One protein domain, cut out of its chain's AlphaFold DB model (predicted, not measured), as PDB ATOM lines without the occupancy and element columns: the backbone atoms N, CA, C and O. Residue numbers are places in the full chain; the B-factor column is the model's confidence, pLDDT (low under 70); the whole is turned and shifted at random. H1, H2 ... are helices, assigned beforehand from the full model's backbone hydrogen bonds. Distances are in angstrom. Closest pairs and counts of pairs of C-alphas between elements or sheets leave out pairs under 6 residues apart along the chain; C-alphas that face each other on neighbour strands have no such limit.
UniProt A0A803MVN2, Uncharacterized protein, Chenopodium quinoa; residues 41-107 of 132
ATOM      1  N   LYS A  41     204.193 203.154 306.330       83.44
ATOM      2  CA  LYS A  41     204.047 201.738 305.935       83.44
ATOM      3  C   LYS A  41     205.362 201.206 305.372       83.44
ATOM      4  O   LYS A  41     205.702 200.043 305.578       83.44
ATOM      5  N   LYS A  42     206.139 202.099 304.750       86.12
ATOM      6  CA  LYS A  42     207.512 201.867 304.321       86.12
ATOM      7  C   LYS A  42     208.457 201.528 305.476       86.12
ATOM      8  O   LYS A  42     209.166 200.535 305.384       86.12
ATOM      9  N   GLN A  43     208.494 202.319 306.547       88.38
ATOM     10  CA  GLN A  43     209.349 202.060 307.712       88.38
ATOM     11  C   GLN A  43     209.009 200.733 308.389       88.38
ATOM     12  O   GLN A  43     209.920 199.982 308.733       88.38
ATOM     13  N   LYS A  44     207.716 200.409 308.529       90.44
ATOM     14  CA  LYS A  44     207.296 199.105 309.057       90.44
ATOM     15  C   LYS A  44     207.784 197.963 308.164       90.44
ATOM     16  O   LYS A  44     208.406 197.034 308.664       90.44
ATOM     17  N   LEU A  45     207.572 198.074 306.852       92.50
ATOM     18  CA  LEU A  45     208.014 197.069 305.886       92.50
ATOM     19  C   LEU A  45     209.539 196.881 305.906       92.50
ATOM     20  O   LEU A  45     210.018 195.752 305.897       92.50
ATOM     21  N   VAL A  46     210.304 197.973 305.989       92.75
ATOM     22  CA  VAL A  46     211.767 197.926 306.136       92.75
ATOM     23  C   VAL A  46     212.157 197.182 307.415       92.75
ATOM     24  O   VAL A  46     213.048 196.335 307.374       92.75
ATOM     25  N   GLY A  47     211.480 197.451 308.534       94.12
ATOM     26  CA  GLY A  47     211.694 196.732 309.790       94.12
ATOM     27  C   GLY A  47     211.409 195.232 309.678       94.12
ATOM     28  O   GLY A  47     212.243 194.420 310.077       94.12
ATOM     29  N   ASP A  48     210.275 194.859 309.078       95.62
ATOM     30  CA  ASP A  48     209.874 193.460 308.882       95.62
ATOM     31  C   ASP A  48     210.879 192.696 307.995       95.62
ATOM     32  O   ASP A  48     211.235 191.550 308.290       95.62
ATOM     33  N   ILE A  49     211.395 193.346 306.941       95.69
ATOM     34  CA  ILE A  49     212.433 192.789 306.061       95.69
ATOM     35  C   ILE A  49     213.731 192.547 306.836       95.69
ATOM     36  O   ILE A  49     214.284 191.448 306.773       95.69
ATOM     37  N   TRP A  50     214.202 193.534 307.603       96.88
ATOM     38  CA  TRP A  50     215.412 193.379 308.418       96.88
ATOM     39  C   TRP A  50     215.273 192.271 309.458       96.88
ATOM     40  O   TRP A  50     216.191 191.468 309.625       96.88
ATOM     41  N   TYR A  51     214.114 192.180 310.114       96.81
ATOM     42  CA  TYR A  51     213.829 191.104 311.057       96.81
ATOM     43  C   TYR A  51     213.898 189.729 310.385       96.81
ATOM     44  O   TYR A  51     214.494 188.796 310.929       96.81
ATOM     45  N   LYS A  52     213.339 189.592 309.176       95.94
ATOM     46  CA  LYS A  52     213.438 188.340 308.423       95.94
ATOM     47  C   LYS A  52     214.857 188.014 307.988       95.94
ATOM     48  O   LYS A  52     215.242 186.857 308.124       95.94
ATOM     49  N   PHE A  53     215.643 188.996 307.556       95.06
ATOM     50  CA  PHE A  53     217.060 188.775 307.266       95.06
ATOM     51  C   PHE A  53     217.817 188.249 308.473       95.06
ATOM     52  O   PHE A  53     218.490 187.225 308.371       95.06
ATOM     53  N   PHE A  54     217.652 188.906 309.620       94.94
ATOM     54  CA  PHE A  54     218.278 188.476 310.860       94.94
ATOM     55  C   PHE A  54     217.865 187.046 311.227       94.94
ATOM     56  O   PHE A  54     218.720 186.203 311.472       94.94
ATOM     57  N   SER A  55     216.565 186.739 311.160       95.44
ATOM     58  CA  SER A  55     216.053 185.392 311.418       95.44
ATOM     59  C   SER A  55     216.654 184.336 310.484       95.44
ATOM     60  O   SER A  55     216.948 183.238 310.946       95.44
ATOM     61  N   CYS A  56     216.835 184.633 309.194       93.88
ATOM     62  CA  CYS A  56     217.472 183.712 308.250       93.88
ATOM     63  C   CYS A  56     218.945 183.474 308.595       93.88
ATOM     64  O   CYS A  56     219.398 182.334 308.557       93.88
ATOM     65  N   VAL A  57     219.676 184.525 308.968       94.88
ATOM     66  CA  VAL A  57     221.078 184.403 309.385       94.88
ATOM     67  C   VAL A  57     221.189 183.552 310.646       94.88
ATOM     68  O   VAL A  57     221.962 182.601 310.641       94.88
ATOM     69  N   SER A  58     220.364 183.797 311.669       94.12
ATOM     70  CA  SER A  58     220.357 182.986 312.897       94.12
ATOM     71  C   SER A  58     220.055 181.505 312.641       94.12
ATOM     72  O   SER A  58     220.558 180.649 313.355       94.12
ATOM     73  N   LEU A  59     219.253 181.178 311.620       92.56
ATOM     74  CA  LEU A  59     218.984 179.785 311.235       92.56
ATOM     75  C   LEU A  59     220.162 179.121 310.509       92.56
ATOM     76  O   LEU A  59     220.275 177.896 310.520       92.56
ATOM     77  N   CYS A  60     221.005 179.903 309.836       92.50
ATOM     78  CA  CYS A  60     222.129 179.399 309.050       92.50
ATOM     79  C   CYS A  60     223.473 179.479 309.789       92.50
ATOM     80  O   CYS A  60     224.415 178.827 309.351       92.50
ATOM     81  N   GLU A  61     223.563 180.236 310.886       89.12
ATOM     82  CA  GLU A  61     224.804 180.594 311.591       89.12
ATOM     83  C   GLU A  61     225.690 179.392 311.955       89.12
ATOM     84  O   GLU A  61     226.912 179.473 311.874       89.12
ATOM     85  N   GLU A  62     225.090 178.246 312.281       89.25
ATOM     86  CA  GLU A  62     225.822 177.038 312.680       89.25
ATOM     87  C   GLU A  62     226.465 176.272 311.507       89.25
ATOM     88  O   GLU A  62     227.307 175.399 311.728       89.25
ATOM     89  N   LYS A  63     226.071 176.548 310.255       93.19
ATOM     90  CA  LYS A  63     226.484 175.779 309.070       93.19
ATOM     91  C   LYS A  63     226.996 176.694 307.964       93.19
ATOM     92  O   LYS A  63     226.220 177.370 307.291       93.19
ATOM     93  N   VAL A  64     228.301 176.622 307.703       92.44
ATOM     94  CA  VAL A  64     228.975 177.424 306.665       92.44
ATOM     95  C   VAL A  64     228.335 177.229 305.287       92.44
ATOM     96  O   VAL A  64     228.020 178.212 304.628       92.44
ATOM     97  N   GLU A  65     228.020 175.992 304.898       94.25
ATOM     98  CA  GLU A  65     227.342 175.693 303.624       94.25
ATOM     99  C   GLU A  65     225.974 176.393 303.504       94.25
ATOM    100  O   GLU A  65     225.574 176.855 302.432       94.25
ATOM    101  N   CYS A  66     225.243 176.509 304.619       93.00
ATOM    102  CA  CYS A  66     223.971 177.225 304.648       93.00
ATOM    103  C   CYS A  66     224.173 178.739 304.512       93.00
ATOM    104  O   CYS A  66     223.394 179.381 303.807       93.00
ATOM    105  N   LEU A  67     225.211 179.306 305.136       93.19
ATOM    106  CA  LEU A  67     225.567 180.722 304.991       93.19
ATOM    107  C   LEU A  67     226.012 181.057 303.564       93.19
ATOM    108  O   LEU A  67     225.571 182.064 303.015       93.19
ATOM    109  N   GLU A  68     226.822 180.204 302.941       95.00
ATOM    110  CA  GLU A  68     227.228 180.353 301.541       95.00
ATOM    111  C   GLU A  68     226.014 180.300 300.608       95.00
ATOM    112  O   GLU A  68     225.850 181.170 299.753       95.00
ATOM    113  N   SER A  69     225.098 179.349 300.830       95.19
ATOM    114  CA  SER A  69     223.845 179.263 300.072       95.19
ATOM    115  C   SER A  69     222.963 180.504 300.256       95.19
ATOM    116  O   SER A  69     222.390 181.009 299.285       95.19
ATOM    117  N   LEU A  70     222.857 181.022 301.485       95.19
ATOM    118  CA  LEU A  70     222.119 182.250 301.785       95.19
ATOM    119  C   LEU A  70     222.741 183.456 301.071       95.19
ATOM    120  O   LEU A  70     222.014 184.247 300.470       95.19
ATOM    121  N   LEU A  71     224.071 183.565 301.084       95.38
ATOM    122  CA  LEU A  71     224.807 184.630 300.410       95.38
ATOM    123  C   LEU A  71     224.622 184.575 298.889       95.38
ATOM    124  O   LEU A  71     224.326 185.598 298.278       95.38
ATOM    125  N   SER A  72     224.724 183.394 298.270       96.62
ATOM    126  CA  SER A  72     224.484 183.246 296.829       96.62
ATOM    127  C   SER A  72     223.070 183.680 296.430       96.62
ATOM    128  O   SER A  72     222.900 184.380 295.432       96.62
ATOM    129  N   LYS A  73     222.051 183.326 297.227       96.12
ATOM    130  CA  LYS A  73     220.662 183.763 296.995       96.12
ATOM    131  C   LYS A  73     220.503 185.273 297.135       96.12
ATOM    132  O   LYS A  73     219.797 185.883 296.339       96.12
ATOM    133  N   LEU A  74     221.168 185.868 298.123       95.50
ATOM    134  CA  LEU A  74     221.170 187.311 298.346       95.50
ATOM    135  C   LEU A  74     221.790 188.085 297.183       95.50
ATOM    136  O   LEU A  74     221.203 189.062 296.731       95.50
ATOM    137  N   ILE A  75     222.931 187.619 296.673       96.00
ATOM    138  CA  ILE A  75     223.596 188.213 295.507       96.00
ATOM    139  C   ILE A  75     222.698 188.117 294.266       96.00
ATOM    140  O   ILE A  75     222.568 189.094 293.533       96.00
ATOM    141  N   SER A  76     222.050 186.968 294.041       96.38
ATOM    142  CA  SER A  76     221.089 186.815 292.937       96.38
ATOM    143  C   SER A  76     219.942 187.816 293.059       96.38
ATOM    144  O   SER A  76     219.658 188.534 292.109       96.38
ATOM    145  N   PHE A  77     219.337 187.913 294.244       94.56
ATOM    146  CA  PHE A  77     218.241 188.841 294.504       94.56
ATOM    147  C   PHE A  77     218.658 190.312 294.328       94.56
ATOM    148  O   PHE A  77     217.897 191.110 293.792       94.56
ATOM    149  N   GLU A  78     219.871 190.684 294.748       94.00
ATOM    150  CA  GLU A  78     220.407 192.033 294.532       94.00
ATOM    151  C   GLU A  78     220.528 192.366 293.039       94.00
ATOM    152  O   GLU A  78     220.208 193.484 292.632       94.00
ATOM    153  N   ASN A  79     220.973 191.408 292.224       93.38
ATOM    154  CA  ASN A  79     221.079 191.592 290.779       93.38
ATOM    155  C   ASN A  79     219.696 191.744 290.128       93.38
ATOM    156  O   ASN A  79     219.502 192.697 289.379       93.38
ATOM    157  N   ASP A  80     218.720 190.908 290.504       92.56
ATOM    158  CA  ASP A  80     217.341 191.013 290.004       92.56
ATOM    159  C   ASP A  80     216.739 192.406 290.286       92.56
ATOM    160  O   ASP A  80     216.061 192.996 289.445       92.56
ATOM    161  N   MET A  81     217.019 192.977 291.465       89.75
ATOM    162  CA  MET A  81     216.553 194.321 291.828       89.75
ATOM    163  C   MET A  81     217.240 195.432 291.020       89.75
ATOM    164  O   MET A  81     216.600 196.429 290.693       89.75
ATOM    165  N   LYS A  82     218.525 195.273 290.676       88.19
ATOM    166  CA  LYS A  82     219.252 196.231 289.822       88.19
ATOM    167  C   LYS A  82     218.729 196.231 288.388       88.19
ATOM    168  O   LYS A  82     218.665 197.294 287.771       88.19
ATOM    169  N   ASP A  83     218.331 195.070 287.879       83.50
ATOM    170  CA  ASP A  83     217.766 194.944 286.535       83.50
ATOM    171  C   ASP A  83     216.396 195.638 286.435       83.50
ATOM    172  O   ASP A  83     216.122 196.328 285.450       83.50
ATOM    173  N   LEU A  84     215.579 195.577 287.494       79.31
ATOM    174  CA  LEU A  84     214.307 196.309 287.581       79.31
ATOM    175  C   LEU A  84     214.484 197.837 287.556       79.31
ATOM    176  O   LEU A  84     213.669 198.542 286.959       79.31
ATOM    177  N   ASP A  85     215.553 198.363 288.158       66.25
ATOM    178  CA  ASP A  85     215.865 199.797 288.105       66.25
ATOM    179  C   ASP A  85     216.344 200.235 286.702       66.25
ATOM    180  O   ASP A  85     216.122 201.384 286.295       66.25
ATOM    181  N   SER A  86     216.957 199.322 285.935       61.50
ATOM    182  CA  SER A  86     217.467 199.574 284.581       61.50
ATOM    183  C   SER A  86     216.367 199.693 283.515       61.50
ATOM    184  O   SER A  86     216.580 200.371 282.507       61.50
ATOM    185  N   GLU A  87     215.188 199.095 283.709       55.84
ATOM    186  CA  GLU A  87     214.076 199.194 282.747       55.84
ATOM    187  C   GLU A  87     213.349 200.556 282.759       55.84
ATOM    188  O   GLU A  87     212.433 200.777 281.965       55.84
ATOM    189  N   SER A  88     213.777 201.525 283.580       56.44
ATOM    190  CA  SER A  88     213.150 202.855 283.636       56.44
ATOM    191  C   SER A  88     213.996 204.013 283.066       56.44
ATOM    192  O   SER A  88     214.548 204.841 283.796       56.44
ATOM    193  N   PRO A  89     213.984 204.215 281.735       50.56
ATOM    194  CA  PRO A  89     214.191 205.526 281.140       50.56
ATOM    195  C   PRO A  89     212.913 206.016 280.451       50.56
ATOM    196  O   PRO A  89     212.968 206.536 279.340       50.56
ATOM    197  N   VAL A  90     211.753 205.882 281.091       52.94
ATOM    198  CA  VAL A  90     210.522 206.515 280.606       52.94
ATOM    199  C   VAL A  90     209.945 207.356 281.749       52.94
ATOM    200  O   VAL A  90     209.825 206.911 282.883       52.94
ATOM    201  N   ASP A  91     209.703 208.634 281.458       53.59
ATOM    202  CA  ASP A  91     208.853 209.548 282.236       53.59
ATOM    203  C   ASP A  91     209.393 210.373 283.411       53.59
ATOM    204  O   ASP A  91     208.619 211.021 284.115       53.59
ATOM    205  N   LYS A  92     210.709 210.606 283.521       54.34
ATOM    206  CA  LYS A  92     211.175 211.787 284.297       54.34
ATOM    207  C   LYS A  92     210.771 213.127 283.655       54.34
ATOM    208  O   LYS A  92     210.719 214.141 284.352       54.34
ATOM    209  N   ARG A  93     210.508 213.161 282.341       53.91
ATOM    210  CA  ARG A  93     209.975 214.349 281.638       53.91
ATOM    211  C   ARG A  93     208.460 214.455 281.770       53.91
ATOM    212  O   ARG A  93     207.963 215.531 282.081       53.91
ATOM    213  N   GLU A  94     207.748 213.351 281.599       56.53
ATOM    214  CA  GLU A  94     206.288 213.334 281.638       56.53
ATOM    215  C   GLU A  94     205.747 213.614 283.053       56.53
ATOM    216  O   GLU A  94     204.816 214.399 283.202       56.53
ATOM    217  N   ALA A  95     206.407 213.123 284.112       60.59
ATOM    218  CA  ALA A  95     206.053 213.467 285.495       60.59
ATOM    219  C   ALA A  95     206.246 214.964 285.821       60.59
ATOM    220  O   ALA A  95     205.469 215.542 286.583       60.59
ATOM    221  N   LYS A  96     207.257 215.619 285.225       59.38
ATOM    222  CA  LYS A  96     207.473 217.071 285.374       59.38
ATOM    223  C   LYS A  96     206.416 217.880 284.625       59.38
ATOM    224  O   LYS A  96     205.931 218.868 285.169       59.38
ATOM    225  N   ASN A  97     206.034 217.444 283.427       62.22
ATOM    226  CA  ASN A  97     204.990 218.096 282.634       62.22
ATOM    227  C   ASN A  97     203.615 217.956 283.300       62.22
ATOM    228  O   ASN A  97     202.940 218.962 283.493       62.22
ATOM    229  N   LYS A  98     203.273 216.759 283.799       65.75
ATOM    230  CA  LYS A  98     202.037 216.501 284.560       65.75
ATOM    231  C   LYS A  98     201.913 217.397 285.795       65.75
ATOM    232  O   LYS A  98     200.828 217.882 286.099       65.75
ATOM    233  N   HIS A  99     203.014 217.657 286.504       62.09
ATOM    234  CA  HIS A  99     203.002 218.558 287.662       62.09
ATOM    235  C   HIS A  99     202.761 220.025 287.266       62.09
ATOM    236  O   HIS A  99     202.042 220.739 287.963       62.09
ATOM    237  N   ILE A 100     203.326 220.467 286.138       66.88
ATOM    238  CA  ILE A 100     203.110 221.815 285.594       66.88
ATOM    239  C   ILE A 100     201.662 221.974 285.110       66.88
ATOM    240  O   ILE A 100     201.016 222.960 285.453       66.88
ATOM    241  N   GLU A 101     201.119 220.994 284.391       65.69
ATOM    242  CA  GLU A 101     199.728 220.988 283.914       65.69
ATOM    243  C   GLU A 101     198.719 221.074 285.070       65.69
ATOM    244  O   GLU A 101     197.758 221.845 285.006       65.69
ATOM    245  N   LEU A 102     198.977 220.367 286.178       68.88
ATOM    246  CA  LEU A 102     198.131 220.409 287.376       68.88
ATOM    247  C   LEU A 102     198.134 221.786 288.058       68.88
ATOM    248  O   LEU A 102     197.105 222.222 288.575       68.88
ATOM    249  N   PHE A 103     199.281 222.474 288.047       63.94
ATOM    250  CA  PHE A 103     199.426 223.829 288.585       63.94
ATOM    251  C   PHE A 103     198.786 224.889 287.686       63.94
ATOM    252  O   PHE A 103     198.198 225.847 288.189       63.94
ATOM    253  N   VAL A 104     198.912 224.736 286.367       71.31
ATOM    254  CA  VAL A 104     198.433 225.724 285.393       71.31
ATOM    255  C   VAL A 104     196.932 225.564 285.130       71.31
ATOM    256  O   VAL A 104     196.284 226.542 284.770       71.31
ATOM    257  N   ARG A 105     196.354 224.376 285.371       53.91
ATOM    258  CA  ARG A 105     194.918 224.063 285.216       53.91
ATOM    259  C   ARG A 105     194.326 224.547 283.878       53.91
ATOM    260  O   ARG A 105     193.124 224.789 283.785       53.91
ATOM    261  N   SER A 106     195.164 224.679 282.852       59.84
ATOM    262  CA  SER A 106     194.760 225.044 281.497       59.84
ATOM    263  C   SER A 106     194.811 223.805 280.635       59.84
ATOM    264  O   SER A 106     195.864 223.195 280.480       59.84
ATOM    265  N   ASN A 107     193.671 223.473 280.043       62.09
ATOM    266  CA  ASN A 107     193.668 222.700 278.812       62.09
ATOM    267  C   ASN A 107     194.182 223.615 277.692       62.09
ATOM    268  O   ASN A 107     193.939 224.824 277.751       62.09
TER     269      ASN A 107
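What this domain is: This is residues 41 to 107 of the 132 residues of an uncharacterized protein of Chenopodium quinoa (UniProt A0A803MVN2). The long helix H2 and H1 make an open helical hairpin, a V closed at residues 61 to 63, and past the far end of H2 a free arm ends in the short helix H3. The 67 printed residues, with three named helices in the order H1, H2, H3, are all helix in class. The whole is extended, radius of gyration of the C-alphas 20.4 A, spanning 65 by 25 by 9 A.

Where its parts are: Find C-alpha 64 at (228.975, 177.424, 306.665); from there H2, residues 64 to 86, runs 33.3 A. H1, residues 41 to 60, starts at (204.047, 201.738, 305.935) and runs 28.9 A. H3, residues 94 to 104, ends at (198.433, 225.724, 285.393).

How they stand to each other: Look at C-alphas 60 and 66, 5.2 A apart, the closest of H1 and H2. The two touch with residues 57 to 60 and 66 to 70 alone, at a shallow tilt of 29 degrees, opposite ways. H3 is apart from both. In H1, H2 and H3 every O i to N i+4 pair is within hydrogen-bond range.

The domain as a whole: The farthest C-alphas, Glu 62 and Asn 107, are 65.3 A apart. The printed part has no cut and no long link. Residues 85 to 103 and 105 to 107 have pLDDT under 70.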